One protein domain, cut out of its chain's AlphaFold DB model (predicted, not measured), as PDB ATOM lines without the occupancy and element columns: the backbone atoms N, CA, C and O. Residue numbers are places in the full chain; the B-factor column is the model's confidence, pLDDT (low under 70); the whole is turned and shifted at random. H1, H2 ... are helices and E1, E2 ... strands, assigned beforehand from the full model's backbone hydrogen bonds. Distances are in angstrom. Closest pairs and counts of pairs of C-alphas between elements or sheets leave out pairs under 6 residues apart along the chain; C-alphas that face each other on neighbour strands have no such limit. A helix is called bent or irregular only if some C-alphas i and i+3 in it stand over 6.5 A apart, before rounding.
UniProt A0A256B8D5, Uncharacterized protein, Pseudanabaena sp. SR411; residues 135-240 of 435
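This is residues 135 to 240 of the 435 residues of an uncharacterized protein of Pseudanabaena sp. SR411 (UniProt A0A256B8D5). The printed part is a small closed barrel of six strands, with one short helix, H1, on its outside. Long, bent strands E1 and E6 run side by side in its wall, E3 and E4 form a hairpin there, and the loop of residues 170 to 181 leads from H1 back to the barrel. The 106 residues have the order E1, E2, H1, E3, E4, E5, E6, and the class is mostly strand. Round the ring run E1, E5, E2, E4, E3, E6 and back to E1, parallel and antiparallel mixed. The whole is compact, with a radius of gyration of the C-alphas of 12.5 A, and rounded, spanning 35 by 29 by 25 A.

Find C-alpha 135 at (-12.438, -54.068, 28.404); from there E1 runs 24.0 A to residue 146 and bends by 97 degrees at residue 139. Next come E2, residues 157 to 160, and H1, residues 162 to 169, which begins at C-alpha 162 at (-7.532, -43.396, 42.601). E3, residues 182 to 188, is 19.4 A long; E4, residues 192 to 200, is 22.6 A long and bends by 69 degrees at residue 196. E5 is residues 210 to 213. E6, residues 225 to 239, is the longest strand at 27.9 A; it bends by 99 degrees at residue 228 and ends at C-alpha 239 at (-9.761, -40.561, 26.514).

Go round the barrel from E1. E5 is its parallel neighbour, with N 144 and O 210 2.8 A apart. E5 and E2 are antiparallel, with N 159 and O 211 at 2.9 A. E2 and E4 are parallel, with N 158 and O 197 at 2.9 A. The hairpin E4 and E3 is antiparallel, with N 194 and O 186 at 2.8 A. E3 and E6 are antiparallel, with N 235 and O 185 at 2.7 A. E6 and E1, antiparallel, close the ring, with N 136 and O 234 at 2.8 A. H1 is on the barrel, outside it, at a height over the sheet of 7.7 A. It lies over none of the strands, but only just: 2 of its C-alphas fall on E5. Its closest C-alpha to E4 is His 162, 6.0 A from that of Val 200. In H1 every O i to N i+4 pair is within hydrogen-bond range.

The two C-alphas farthest apart are those of Gln 147 and Glu 172, at 35.4 A. The printed part has no cut. The links H1 to E3 and E5 to E6 are long. The mean pLDDT of the printed part is 93.9, and no printed residue is under 70.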
ATOM      1  N   ILE A 135     -11.444 -53.640  27.410       95.94
ATOM      2  CA  ILE A 135     -12.438 -54.068  28.404       95.94
ATOM      3  C   ILE A 135     -11.741 -54.772  29.562       95.94
ATOM      4  O   ILE A 135     -10.951 -55.691  29.360       95.94
ATOM      5  N   TYR A 136     -12.102 -54.367  30.772       95.88
ATOM      6  CA  TYR A 136     -11.706 -54.988  32.024       95.88
ATOM      7  C   TYR A 136     -12.845 -55.833  32.581       95.88
ATOM      8  O   TYR A 136     -14.008 -55.426  32.553       95.88
ATOM      9  N   ALA A 137     -12.500 -56.999  33.121       95.25
ATOM     10  CA  ALA A 137     -13.369 -57.783  33.984       95.25
ATOM     11  C   ALA A 137     -12.890 -57.588  35.423       95.25
ATOM     12  O   ALA A 137     -11.864 -58.139  35.806       95.25
ATOM     13  N   ILE A 138     -13.606 -56.769  36.187       95.44
ATOM     14  CA  ILE A 138     -13.196 -56.354  37.528       95.44
ATOM     15  C   ILE A 138     -13.975 -57.205  38.535       95.44
ATOM     16  O   ILE A 138     -15.207 -57.076  38.601       95.44
ATOM     17  N   PRO A 139     -13.304 -58.107  39.273       92.81
ATOM     18  CA  PRO A 139     -13.945 -58.845  40.345       92.81
ATOM     19  C   PRO A 139     -14.155 -57.925  41.549       92.81
ATOM     20  O   PRO A 139     -13.289 -57.113  41.838       92.81
ATOM     21  N   GLN A 140     -15.276 -58.098  42.252       92.56
ATOM     22  CA  GLN A 140     -15.541 -57.509  43.576       92.56
ATOM     23  C   GLN A 140     -15.220 -56.010  43.699       92.56
ATOM     24  O   GLN A 140     -14.134 -55.627  44.121       92.56
ATOM     25  N   LEU A 141     -16.199 -55.161  43.404       95.44
ATOM     26  CA  LEU A 141     -16.092 -53.727  43.647       95.44
ATOM     27  C   LEU A 141     -17.324 -53.174  44.358       95.44
ATOM     28  O   LEU A 141     -18.426 -53.724  44.270       95.44
ATOM     29  N   THR A 142     -17.138 -52.014  44.963       97.94
ATOM     30  CA  THR A 142     -18.192 -51.235  45.593       97.94
ATOM     31  C   THR A 142     -18.566 -50.056  44.701       97.94
ATOM     32  O   THR A 142     -17.761 -49.154  44.464       97.94
ATOM     33  N   ILE A 143     -19.814 -50.025  44.235       98.00
ATOM     34  CA  ILE A 143     -20.371 -48.894  43.485       98.00
ATOM     35  C   ILE A 143     -21.358 -48.149  44.378       98.00
ATOM     36  O   ILE A 143     -22.310 -48.738  44.881       98.00
ATOM     37  N   LEU A 144     -21.180 -46.841  44.532       98.44
ATOM     38  CA  LEU A 144     -22.178 -45.958  45.122       98.44
ATOM     39  C   LEU A 144     -23.042 -45.351  44.010       98.44
ATOM     40  O   LEU A 144     -22.565 -44.566  43.187       98.44
ATOM     41  N   ILE A 145     -24.321 -45.720  43.975       98.31
ATOM     42  CA  ILE A 145     -25.278 -45.224  42.984       98.31
ATOM     43  C   ILE A 145     -26.054 -44.050  43.565       98.31
ATOM     44  O   ILE A 145     -26.676 -44.164  44.622       98.31
ATOM     45  N   VAL A 146     -26.034 -42.931  42.850       97.75
ATOM     46  CA  VAL A 146     -26.488 -41.631  43.360       97.75
ATOM     47  C   VAL A 146     -27.452 -40.945  42.401       97.75
ATOM     48  O   VAL A 146     -27.611 -41.359  41.247       97.75
ATOM     49  N   GLN A 147     -28.117 -39.891  42.867       97.38
ATOM     50  CA  GLN A 147     -28.790 -38.971  41.950       97.38
ATOM     51  C   GLN A 147     -27.763 -38.105  41.213       97.38
ATOM     52  O   GLN A 147     -26.630 -37.934  41.665       97.38
ATOM     53  N   ASP A 148     -28.163 -37.547  40.069       94.25
ATOM     54  CA  ASP A 148     -27.340 -36.550  39.377       94.25
ATOM     55  C   ASP A 148     -27.004 -35.389  40.330       94.25
ATOM     56  O   ASP A 148     -27.866 -34.952  41.095       94.25
ATOM     57  N   LYS A 149     -25.775 -34.856  40.235       92.25
ATOM     58  CA  LYS A 149     -25.244 -33.736  41.044       92.25
ATOM     59  C   LYS A 149     -24.839 -34.064  42.478       92.25
ATOM     60  O   LYS A 149     -24.318 -33.192  43.170       92.25
ATOM     61  N   GLU A 150     -24.991 -35.304  42.920       93.00
ATOM     62  CA  GLU A 150     -24.387 -35.763  44.174       93.00
ATOM     63  C   GLU A 150     -22.921 -36.159  43.938       93.00
ATOM     64  O   GLU A 150     -22.566 -36.606  42.849       93.00
ATOM     65  N   TYR A 151     -22.038 -35.983  44.928       91.56
ATOM     66  CA  TYR A 151     -20.610 -36.346  44.822       91.56
ATOM     67  C   TYR A 151     -19.909 -35.797  43.563       91.56
ATOM     68  O   TYR A 151     -19.076 -36.464  42.950       91.56
ATOM     69  N   ARG A 152     -20.273 -34.573  43.143       89.62
ATOM     70  CA  ARG A 152     -19.724 -33.899  41.947       89.62
ATOM     71  C   ARG A 152     -19.958 -34.680  40.637       89.62
ATOM     72  O   ARG A 152     -19.225 -34.490  39.665       89.62
ATOM     73  N   THR A 153     -20.953 -35.567  40.610       93.12
ATOM     74  CA  THR A 153     -21.458 -36.238  39.398       93.12
ATOM     75  C   THR A 153     -22.422 -35.328  38.624       93.12
ATOM     76  O   THR A 153     -22.815 -34.282  39.128       93.12
ATOM     77  N   ASP A 154     -22.814 -35.692  37.400       92.38
ATOM     78  CA  ASP A 154     -23.881 -35.017  36.627       92.38
ATOM     79  C   ASP A 154     -24.386 -35.947  35.496       92.38
ATOM     80  O   ASP A 154     -24.027 -37.126  35.493       92.38
ATOM     81  N   ASP A 155     -25.178 -35.455  34.528       92.06
ATOM     82  CA  ASP A 155     -25.732 -36.240  33.403       92.06
ATOM     83  C   ASP A 155     -24.666 -37.121  32.722       92.06
ATOM     84  O   ASP A 155     -23.843 -36.678  31.918       92.06
ATOM     85  N   CYS A 156     -24.727 -38.418  33.025       95.00
ATOM     86  CA  CYS A 156     -23.817 -39.457  32.567       95.00
ATOM     87  C   CYS A 156     -22.335 -39.217  32.936       95.00
ATOM     88  O   CYS A 156     -21.450 -39.670  32.205       95.00
ATOM     89  N   HIS A 157     -22.044 -38.536  34.044       95.88
ATOM     90  CA  HIS A 157     -20.688 -38.301  34.541       95.88
ATOM     91  C   HIS A 157     -20.501 -38.906  35.936       95.88
ATOM     92  O   HIS A 157     -21.074 -38.416  36.904       95.88
ATOM     93  N   GLY A 158     -19.693 -39.961  36.032       96.81
ATOM     94  CA  GLY A 158     -19.349 -40.627  37.288       96.81
ATOM     95  C   GLY A 158     -17.916 -40.346  37.741       96.81
ATOM     96  O   GLY A 158     -17.120 -39.738  37.021       96.81
ATOM     97  N   LYS A 159     -17.580 -40.851  38.928       96.75
ATOM     98  CA  LYS A 159     -16.243 -40.773  39.525       96.75
ATOM     99  C   LYS A 159     -15.643 -42.162  39.726       96.75
ATOM    100  O   LYS A 159     -16.377 -43.119  39.969       96.75
ATOM    101  N   ILE A 160     -14.321 -42.257  39.625       96.62
ATOM    102  CA  ILE A 160     -13.533 -43.469  39.888       96.62
ATOM    103  C   ILE A 160     -12.499 -43.191  40.978       96.62
ATOM    104  O   ILE A 160     -11.912 -42.107  40.994       96.62
ATOM    105  N   SER A 161     -12.292 -44.141  41.889       95.25
ATOM    106  CA  SER A 161     -11.269 -44.021  42.928       95.25
ATOM    107  C   SER A 161      -9.868 -44.018  42.317       95.25
ATOM    108  O   SER A 161      -9.628 -44.541  41.221       95.25
ATOM    109  N   HIS A 162      -8.925 -43.406  43.027       92.06
ATOM    110  CA  HIS A 162      -7.532 -43.396  42.601       92.06
ATOM    111  C   HIS A 162      -6.943 -44.814  42.598       92.06
ATOM    112  O   HIS A 162      -6.224 -45.192  41.674       92.06
ATOM    113  N   GLU A 163      -7.311 -45.618  43.594       91.94
ATOM    114  CA  GLU A 163      -6.887 -47.001  43.786       91.94
ATOM    115  C   GLU A 163      -7.357 -47.885  42.633       91.94
ATOM    116  O   GLU A 163      -6.529 -48.549  42.006       91.94
ATOM    117  N   LEU A 164      -8.653 -47.842  42.292       94.00
ATOM    118  CA  LEU A 164      -9.184 -48.628  41.181       94.00
ATOM    119  C   LEU A 164      -8.539 -48.190  39.864       94.00
ATOM    120  O   LEU A 164      -8.113 -49.030  39.078       94.00
ATOM    121  N   LEU A 165      -8.399 -46.884  39.616       93.56
ATOM    122  CA  LEU A 165      -7.753 -46.401  38.393       93.56
ATOM    123  C   LEU A 165      -6.292 -46.868  38.279       93.56
ATOM    124  O   LEU A 165      -5.846 -47.225  37.188       93.56
ATOM    125  N   ASN A 166      -5.552 -46.894  39.390       91.19
ATOM    126  CA  ASN A 166      -4.184 -47.406  39.420       91.19
ATOM    127  C   ASN A 166      -4.120 -48.921  39.205       91.19
ATOM    128  O   ASN A 166      -3.217 -49.375  38.513       91.19
ATOM    129  N   GLN A 167      -5.082 -49.693  39.717       91.62
ATOM    130  CA  GLN A 167      -5.186 -51.120  39.398       91.62
ATOM    131  C   GLN A 167      -5.407 -51.338  37.897       91.62
ATOM    132  O   GLN A 167      -4.723 -52.154  37.287       91.62
ATOM    133  N   LEU A 168      -6.296 -50.562  37.265       92.69
ATOM    134  CA  LEU A 168      -6.522 -50.657  35.817       92.69
ATOM    135  C   LEU A 168      -5.266 -50.297  35.002       92.69
ATOM    136  O   LEU A 168      -5.050 -50.860  33.933       92.69
ATOM    137  N   ARG A 169      -4.414 -49.392  35.507       90.44
ATOM    138  CA  ARG A 169      -3.135 -49.010  34.873       90.44
ATOM    139  C   ARG A 169      -2.070 -50.100  34.891       90.44
ATOM    140  O   ARG A 169      -1.116 -49.987  34.131       90.44
ATOM    141  N   GLN A 170      -2.199 -51.117  35.740       86.88
ATOM    142  CA  GLN A 170      -1.214 -52.201  35.825       86.88
ATOM    143  C   GLN A 170      -1.277 -53.162  34.623       86.88
ATOM    144  O   GLN A 170      -0.465 -54.076  34.537       86.88
ATOM    145  N   SER A 171      -2.216 -52.964  33.687       80.62
ATOM    146  CA  SER A 171      -2.287 -53.731  32.439       80.62
ATOM    147  C   SER A 171      -1.063 -53.448  31.560       80.62
ATOM    148  O   SER A 171      -0.905 -52.339  31.057       80.62
ATOM    149  N   GLU A 172      -0.219 -54.456  31.329       78.44
ATOM    150  CA  GLU A 172       1.003 -54.316  30.513       78.44
ATOM    151  C   GLU A 172       0.711 -53.972  29.043       78.44
ATOM    152  O   GLU A 172       1.512 -53.325  28.372       78.44
ATOM    153  N   ASP A 173      -0.453 -54.380  28.538       85.88
ATOM    154  CA  ASP A 173      -0.853 -54.234  27.139       85.88
ATOM    155  C   ASP A 173      -1.655 -52.955  26.847       85.88
ATOM    156  O   ASP A 173      -2.032 -52.713  25.699       85.88
ATOM    157  N   PHE A 174      -1.955 -52.139  27.866       88.56
ATOM    158  CA  PHE A 174      -2.782 -50.949  27.691       88.56
ATOM    159  C   PHE A 174      -2.457 -49.833  28.689       88.56
ATOM    160  O   PHE A 174      -2.795 -49.898  29.869       88.56
ATOM    161  N   ALA A 175      -1.879 -48.742  28.186       89.25
ATOM    162  CA  ALA A 175      -1.567 -47.571  28.994       89.25
ATOM    163  C   ALA A 175      -2.798 -46.665  29.175       89.25
ATOM    164  O   ALA A 175      -3.328 -46.110  28.211       89.25
ATOM    165  N   ILE A 176      -3.217 -46.455  30.426       89.12
ATOM    166  CA  ILE A 176      -4.208 -45.431  30.779       89.12
ATOM    167  C   ILE A 176      -3.473 -44.145  31.182       89.12
ATOM    168  O   ILE A 176      -2.767 -44.155  32.198       89.12
ATOM    169  N   PRO A 177      -3.671 -43.022  30.466       86.25
ATOM    170  CA  PRO A 177      -3.048 -41.755  30.815       86.25
ATOM    171  C   PRO A 177      -3.335 -41.318  32.260       86.25
ATOM    172  O   PRO A 177      -4.413 -41.554  32.831       86.25
ATOM    173  N   ALA A 178      -2.333 -40.684  32.871       79.81
ATOM    174  CA  ALA A 178      -2.431 -40.188  34.232       79.81
ATOM    175  C   ALA A 178      -3.537 -39.134  34.320       79.81
ATOM    176  O   ALA A 178      -3.540 -38.159  33.576       79.81
ATOM    177  N   ASN A 179      -4.487 -39.370  35.223       76.31
ATOM    178  CA  ASN A 179      -5.603 -38.485  35.530       76.31
ATOM    179  C   ASN A 179      -6.252 -37.949  34.247       76.31
ATOM    180  O   ASN A 179      -6.414 -36.759  34.067       76.31
ATOM    181  N   THR A 180      -6.552 -38.798  33.271       86.38
ATOM    182  CA  THR A 180      -7.286 -38.349  32.085       86.38
ATOM    183  C   THR A 180      -8.678 -38.950  32.133       86.38
ATOM    184  O   THR A 180      -8.807 -40.173  32.225       86.38
ATOM    185  N   PRO A 181      -9.734 -38.127  32.093       91.56
ATOM    186  CA  PRO A 181     -11.079 -38.630  32.017       91.56
ATOM    187  C   PRO A 181     -11.282 -39.450  30.764       91.56
ATOM    188  O   PRO A 181     -10.671 -39.206  29.723       91.56
ATOM    189  N   PHE A 182     -12.196 -40.399  30.844       94.56
ATOM    190  CA  PHE A 182     -12.479 -41.263  29.716       94.56
ATOM    191  C   PHE A 182     -13.962 -41.541  29.587       94.56
ATOM    192  O   PHE A 182     -14.711 -41.599  30.563       94.56
ATOM    193  N   GLN A 183     -14.392 -41.724  28.345       97.00
ATOM    194  CA  GLN A 183     -15.701 -42.262  28.045       97.00
ATOM    195  C   GLN A 183     -15.694 -43.762  28.324       97.00
ATOM    196  O   GLN A 183     -14.791 -44.470  27.884       97.00
ATOM    197  N   PHE A 184     -16.738 -44.250  28.986       97.88
ATOM    198  CA  PHE A 184     -16.856 -45.658  29.334       97.88
ATOM    199  C   PHE A 184     -18.147 -46.305  28.821       97.88
ATOM    200  O   PHE A 184     -19.153 -45.645  28.502       97.88
ATOM    201  N   ARG A 185     -18.106 -47.633  28.769       98.38
ATOM    202  CA  ARG A 185     -19.255 -48.544  28.748       98.38
ATOM    203  C   ARG A 185     -19.078 -49.497  29.916       98.38
ATOM    204  O   ARG A 185     -17.969 -49.952  30.147       98.38
ATOM    205  N   ALA A 186     -20.131 -49.785  30.660       98.31
ATOM    206  CA  ALA A 186     -20.040 -50.749  31.745       98.31
ATOM    207  C   ALA A 186     -21.291 -51.609  31.822       98.31
ATOM    208  O   ALA A 186     -22.353 -51.192  31.363       98.31
ATOM    209  N   GLY A 187     -21.183 -52.788  32.413       97.62
ATOM    210  CA  GLY A 187     -22.346 -53.625  32.651       97.62
ATOM    211  C   GLY A 187     -22.064 -54.818  33.542       97.62
ATOM    212  O   GLY A 187     -20.919 -55.230  33.726       97.62
ATOM    213  N   ILE A 188     -23.151 -55.370  34.065       96.69
ATOM    214  CA  ILE A 188     -23.183 -56.636  34.792       96.69
ATOM    215  C   ILE A 188     -24.101 -57.570  34.013       96.69
ATOM    216  O   ILE A 188     -25.210 -57.174  33.641       96.69
ATOM    217  N   THR A 189     -23.645 -58.801  33.778       95.94
ATOM    218  CA  THR A 189     -24.380 -59.790  32.988       95.94
ATOM    219  C   THR A 189     -25.797 -59.970  33.531       95.94
ATOM    220  O   THR A 189     -25.988 -60.174  34.726       95.94
ATOM    221  N   ASN A 190     -26.790 -59.884  32.643       94.38
ATOM    222  CA  ASN A 190     -28.219 -60.033  32.948       94.38
ATOM    223  C   ASN A 190     -28.816 -59.024  33.950       94.38
ATOM    224  O   ASN A 190     -29.928 -59.243  34.425       94.38
ATOM    225  N   ALA A 191     -28.127 -57.920  34.260       95.38
ATOM    226  CA  ALA A 191     -28.630 -56.908  35.189       95.38
ATOM    227  C   ALA A 191     -28.813 -55.543  34.515       95.38
ATOM    228  O   ALA A 191     -29.927 -55.159  34.163       95.38
ATOM    229  N   TRP A 192     -27.731 -54.794  34.317       96.75
ATOM    230  CA  TRP A 192     -27.792 -53.440  33.772       96.75
ATOM    231  C   TRP A 192     -26.570 -53.121  32.922       96.75
ATOM    232  O   TRP A 192     -25.515 -53.746  33.037       96.75
ATOM    233  N   VAL A 193     -26.723 -52.090  32.091       98.06
ATOM    234  CA  VAL A 193     -25.625 -51.464  31.356       98.06
ATOM    235  C   VAL A 193     -25.616 -49.961  31.588       98.06
ATOM    236  O   VAL A 193     -26.647 -49.318  31.805       98.06
ATOM    237  N   ALA A 194     -24.427 -49.388  31.512       98.06
ATOM    238  CA  ALA A 194     -24.173 -47.988  31.744       98.06
ATOM    239  C   ALA A 194     -23.229 -47.413  30.689       98.06
ATOM    240  O   ALA A 194     -22.418 -48.107  30.070       98.06
ATOM    241  N   LYS A 195     -23.348 -46.106  30.485       97.69
ATOM    242  CA  LYS A 195     -22.429 -45.321  29.671       97.69
ATOM    243  C   LYS A 195     -22.248 -43.939  30.269       97.69
ATOM    244  O   LYS A 195     -23.171 -43.393  30.871       97.69
ATOM    245  N   GLY A 196     -21.104 -43.337  30.003       97.00
ATOM    246  CA  GLY A 196     -20.843 -41.986  30.467       97.00
ATOM    247  C   GLY A 196     -19.385 -41.609  30.344       97.00
ATOM    248  O   GLY A 196     -18.667 -42.176  29.519       97.00
ATOM    249  N   THR A 197     -18.969 -40.674  31.183       97.12
ATOM    250  CA  THR A 197     -17.564 -40.361  31.434       97.12
ATOM    251  C   THR A 197     -17.211 -40.691  32.879       97.12
ATOM    252  O   THR A 197     -18.063 -40.566  33.758       97.12
ATOM    253  N   LEU A 198     -15.978 -41.131  33.112       96.06
ATOM    254  CA  LEU A 198     -15.397 -41.284  34.441       96.06
ATOM    255  C   LEU A 198     -14.225 -40.324  34.586       96.06
ATOM    256  O   LEU A 198     -13.468 -40.099  33.639       96.06
ATOM    257  N   GLN A 199     -14.088 -39.772  35.783       93.62
ATOM    258  CA  GLN A 199     -12.959 -38.955  36.197       93.62
ATOM    259  C   GLN A 199     -12.500 -39.402  37.576       93.62
ATOM    260  O   GLN A 199     -13.327 -39.771  38.409       93.62
ATOM    261  N   VAL A 200     -11.190 -39.370  37.802       92.50
ATOM    262  CA  VAL A 200     -10.633 -39.686  39.115       92.50
ATOM    263  C   VAL A 200     -11.125 -38.682  40.159       92.50
ATOM    264  O   VAL A 200     -11.151 -37.479  39.909       92.50
ATOM    265  N   GLU A 201     -11.538 -39.176  41.318       89.69
ATOM    266  CA  GLU A 201     -11.844 -38.358  42.489       89.69
ATOM    267  C   GLU A 201     -11.016 -38.889  43.655       89.69
ATOM    268  O   GLU A 201     -11.092 -40.070  43.990       89.69
ATOM    269  N   LEU A 202     -10.188 -38.021  44.238       86.56
ATOM    270  CA  LEU A 202      -9.259 -38.410  45.304       86.56
ATOM    271  C   LEU A 202      -9.980 -38.588  46.643       86.56
ATOM    272  O   LEU A 202      -9.506 -39.313  47.506       86.56
ATOM    273  N   ASN A 203     -11.138 -37.942  46.799       86.81
ATOM    274  CA  ASN A 203     -11.899 -37.907  48.044       86.81
ATOM    275  C   ASN A 203     -13.229 -38.666  47.923       86.81
ATOM    276  O   ASN A 203     -14.286 -38.149  48.291       86.81
ATOM    277  N   LEU A 204     -13.201 -39.881  47.367       91.19
ATOM    278  CA  LEU A 204     -14.370 -40.759  47.412       91.19
ATOM    279  C   LEU A 204     -14.612 -41.294  48.832       91.19
ATOM    280  O   LEU A 204     -13.665 -41.412  49.614       91.19
ATOM    281  N   PRO A 205     -15.866 -41.639  49.185       93.25
ATOM    282  CA  PRO A 205     -16.147 -42.328  50.439       93.25
ATOM    283  C   PRO A 205     -15.284 -43.585  50.589       93.25
ATOM    284  O   PRO A 205     -15.085 -44.331  49.629       93.25
ATOM    285  N   GLN A 206     -14.786 -43.832  51.802       91.38
ATOM    286  CA  GLN A 206     -13.897 -44.960  52.071       91.38
ATOM    287  C   GLN A 206     -14.538 -46.290  51.643       91.38
ATOM    288  O   GLN A 206     -15.681 -46.584  51.992       91.38
ATOM    289  N   GLY A 207     -13.780 -47.099  50.899       92.00
ATOM    290  CA  GLY A 207     -14.226 -48.402  50.405       92.00
ATOM    291  C   GLY A 207     -15.145 -48.348  49.182       92.00
ATOM    292  O   GLY A 207     -15.644 -49.394  48.785       92.00
ATOM    293  N   VAL A 208     -15.385 -47.172  48.587       97.44
ATOM    294  CA  VAL A 208     -16.121 -47.022  47.323       97.44
ATOM    295  C   VAL A 208     -15.145 -46.898  46.155       97.44
ATOM    296  O   VAL A 208     -14.300 -46.007  46.137       97.44
ATOM    297  N   ASP A 209     -15.317 -47.740  45.138       97.81
ATOM    298  CA  ASP A 209     -14.460 -47.753  43.949       97.81
ATOM    299  C   ASP A 209     -15.006 -46.870  42.820       97.81
ATOM    300  O   ASP A 209     -14.252 -46.262  42.058       97.81
ATOM    301  N   LEU A 210     -16.335 -46.793  42.704       98.12
ATOM    302  CA  LEU A 210     -17.032 -45.996  41.695       98.12
ATOM    303  C   LEU A 210     -18.207 -45.243  42.314       98.12
ATOM    304  O   LEU A 210     -18.993 -45.817  43.064       98.12
ATOM    305  N   VAL A 211     -18.403 -43.992  41.899       98.19
ATOM    306  CA  VAL A 211     -19.662 -43.270  42.119       98.19
ATOM    307  C   VAL A 211     -20.334 -43.043  40.777       98.19
ATOM    308  O   VAL A 211     -19.761 -42.421  39.880       98.19
ATOM    309  N   MET A 212     -21.551 -43.553  40.620       97.88
ATOM    310  CA  MET A 212     -22.271 -43.511  39.352       97.88
ATOM    311  C   MET A 212     -23.660 -42.901  39.526       97.88
ATOM    312  O   MET A 212     -24.487 -43.470  40.243       97.88
ATOM    313  N   PRO A 213     -23.977 -41.792  38.842       97.62
ATOM    314  CA  PRO A 213     -25.324 -41.256  38.885       97.62
ATOM    315  C   PRO A 213     -26.311 -42.131  38.094       97.62
ATOM    316  O   PRO A 213     -25.950 -42.783  37.108       97.62
ATOM    317  N   LEU A 214     -27.595 -42.106  38.471       97.62
ATOM    318  CA  LEU A 214     -28.674 -42.841  37.788       97.62
ATOM    319  C   LEU A 214     -28.810 -42.517  36.291       97.62
ATOM    320  O   LEU A 214     -29.422 -43.289  35.538       97.62
ATOM    321  N   SER A 215     -28.290 -41.375  35.843       96.62
ATOM    322  CA  SER A 215     -28.236 -41.005  34.431       96.62
ATOM    323  C   SER A 215     -27.253 -41.861  33.630       96.62
ATOM    324  O   SER A 215     -27.515 -42.089  32.447       96.62
ATOM    325  N   CYS A 216     -26.197 -42.427  34.229       97.69
ATOM    326  CA  CYS A 216     -25.267 -43.327  33.535       97.69
ATOM    327  C   CYS A 216     -25.957 -44.602  33.022       97.69
ATOM    328  O   CYS A 216     -25.632 -45.092  31.937       97.69
ATOM    329  N   PHE A 217     -26.926 -45.127  33.772       97.50
ATOM    330  CA  PHE A 217     -27.588 -46.404  33.501       97.50
ATOM    331  C   PHE A 217     -28.691 -46.261  32.449       97.50
ATOM    332  O   PHE A 217     -29.539 -45.363  32.523       97.50
ATOM    333  N   LYS A 218     -28.690 -47.151  31.449       95.19
ATOM    334  CA  LYS A 218     -29.646 -47.136  30.331       95.19
ATOM    335  C   LYS A 218     -30.402 -48.461  30.287       95.19
ATOM    336  O   LYS A 218     -29.784 -49.516  30.282       95.19
ATOM    337  N   GLY A 219     -31.730 -48.392  30.195       93.75
ATOM    338  CA  GLY A 219     -32.586 -49.573  30.324       93.75
ATOM    339  C   GLY A 219     -32.872 -49.876  31.791       93.75
ATOM    340  O   GLY A 219     -33.348 -48.983  32.495       93.75
ATOM    341  N   HIS A 220     -32.593 -51.103  32.237       94.94
ATOM    342  CA  HIS A 220     -32.663 -51.459  33.654       94.94
ATOM    343  C   HIS A 220     -31.729 -50.569  34.481       94.94
ATOM    344  O   HIS A 220     -30.565 -50.367  34.127       94.94
ATOM    345  N   LYS A 221     -32.257 -50.014  35.574       95.00
ATOM    346  CA  LYS A 221     -31.508 -49.145  36.480       95.00
ATOM    347  C   LYS A 221     -31.379 -49.808  37.846       95.00
ATOM    348  O   LYS A 221     -32.390 -50.280  38.365       95.00
ATOM    349  N   PRO A 222     -30.175 -49.830  38.427       95.69
ATOM    350  CA  PRO A 222     -29.994 -50.305  39.787       95.69
ATOM    351  C   PRO A 222     -30.587 -49.314  40.804       95.69
ATOM    352  O   PRO A 222     -30.858 -48.154  40.483       95.69
ATOM    353  N   THR A 223     -30.812 -49.778  42.034       96.50
ATOM    354  CA  THR A 223     -31.280 -48.934  43.139       96.50
ATOM    355  C   THR A 223     -30.182 -47.993  43.627       96.50
ATOM    356  O   THR A 223     -29.000 -48.325  43.562       96.50
ATOM    357  N   LEU A 224     -30.583 -46.836  44.156       98.00
ATOM    358  CA  LEU A 224     -29.672 -45.914  44.839       98.00
ATOM    359  C   LEU A 224     -28.994 -46.586  46.040       98.00
ATOM    360  O   LEU A 224     -29.552 -47.507  46.644       98.00
ATOM    361  N   GLY A 225     -27.827 -46.067  46.410       97.69
ATOM    362  CA  GLY A 225     -27.034 -46.529  47.541       97.69
ATOM    363  C   GLY A 225     -25.838 -47.384  47.133       97.69
ATOM    364  O   GLY A 225     -25.463 -47.466  45.963       97.69
ATOM    365  N   ILE A 226     -25.207 -47.982  48.141       97.69
ATOM    366  CA  ILE A 226     -24.013 -48.811  47.979       97.69
ATOM    367  C   ILE A 226     -24.414 -50.180  47.430       97.69
ATOM    368  O   ILE A 226     -25.289 -50.848  47.980       97.69
ATOM    369  N   GLN A 227     -23.734 -50.616  46.375       96.06
ATOM    370  CA  GLN A 227     -23.875 -51.942  45.793       96.06
ATOM    371  C   GLN A 227     -22.527 -52.636  45.695       96.06
ATOM    372  O   GLN A 227     -21.577 -52.104  45.123       96.06
ATOM    373  N   GLN A 228     -22.487 -53.857  46.217       95.88
ATOM    374  CA  GLN A 228     -21.377 -54.775  46.025       95.88
ATOM    375  C   GLN A 228     -21.588 -55.539  44.721       95.88
ATOM    376  O   GLN A 228     -22.618 -56.188  44.528       95.88
ATOM    377  N   VAL A 229     -20.622 -55.446  43.813       94.06
ATOM    378  CA  VAL A 229     -20.687 -56.034  42.476       94.06
ATOM    379  C   VAL A 229     -19.578 -57.059  42.322       94.06
ATOM    380  O   VAL A 229     -18.408 -56.752  42.500       94.06
ATOM    381  N   THR A 230     -19.934 -58.284  41.945       90.62
ATOM    382  CA  THR A 230     -18.985 -59.405  41.893       90.62
ATOM    383  C   THR A 230     -18.200 -59.503  40.589       90.62
ATOM    384  O   THR A 230     -17.086 -60.014  40.609       90.62
ATOM    385  N   SER A 231     -18.743 -59.028  39.464       93.25
ATOM    386  CA  SER A 231     -18.065 -59.045  38.160       93.25
ATOM    387  C   SER A 231     -18.584 -57.924  37.259       93.25
ATOM    388  O   SER A 231     -19.503 -58.130  36.457       93.25
ATOM    389  N   LEU A 232     -17.972 -56.745  37.348       97.38
ATOM    390  CA  LEU A 232     -18.245 -55.649  36.421       97.38
ATOM    391  C   LEU A 232     -17.409 -55.810  35.153       97.38
ATOM    392  O   LEU A 232     -16.201 -56.039  35.215       97.38
ATOM    393  N   LYS A 233     -18.039 -55.634  33.992       98.06
ATOM    394  CA  LYS A 233     -17.322 -55.394  32.738       98.06
ATOM    395  C   LYS A 233     -17.226 -53.889  32.528       98.06
ATOM    396  O   LYS A 233     -18.263 -53.233  32.469       98.06
ATOM    397  N   LEU A 234     -16.014 -53.346  32.428       97.94
ATOM    398  CA  LEU A 234     -15.752 -51.920  32.215       97.94
ATOM    399  C   LEU A 234     -14.917 -51.729  30.949       97.94
ATOM    400  O   LEU A 234     -13.752 -52.105  30.901       97.94
ATOM    401  N   GLY A 235     -15.516 -51.132  29.929       97.69
ATOM    402  CA  GLY A 235     -14.873 -50.759  28.680       97.69
ATOM    403  C   GLY A 235     -14.485 -49.286  28.642       97.69
ATOM    404  O   GLY A 235     -15.317 -48.419  28.919       97.69
ATOM    405  N   ILE A 236     -13.245 -49.000  28.249       97.38
ATOM    406  CA  ILE A 236     -12.755 -47.649  27.959       97.38
ATOM    407  C   ILE A 236     -12.943 -47.389  26.468       97.38
ATOM    408  O   ILE A 236     -12.330 -48.057  25.645       97.38
ATOM    409  N   VAL A 237     -13.785 -46.421  26.107       96.06
ATOM    410  CA  VAL A 237     -14.081 -46.098  24.700       96.06
ATOM    411  C   VAL A 237     -13.084 -45.096  24.144       96.06
ATOM    412  O   VAL A 237     -12.627 -45.231  23.017       96.06
ATOM    413  N   ASN A 238     -12.790 -44.040  24.901       93.75
ATOM    414  CA  ASN A 238     -11.869 -43.002  24.460       93.75
ATOM    415  C   ASN A 238     -11.442 -42.117  25.631       93.75
ATOM    416  O   ASN A 238     -12.232 -41.907  26.554       93.75
ATOM    417  N   PHE A 239     -10.250 -41.541  25.550       92.38
ATOM    418  CA  PHE A 239      -9.761 -40.561  26.514       92.38
ATOM    419  C   PHE A 239     -10.165 -39.137  26.118       92.38
ATOM    420  O   PHE A 239     -10.440 -38.828  24.949       92.38
ATOM    421  N   ALA A 240     -10.240 -38.261  27.115       88.88
ATOM    422  CA  ALA A 240     -10.325 -36.829  26.899       88.88
ATOM    423  C   ALA A 240      -9.028 -36.348  26.234       88.88
ATOM    424  O   ALA A 240      -7.937 -36.572  26.744       88.88
TER     425      ALA A 240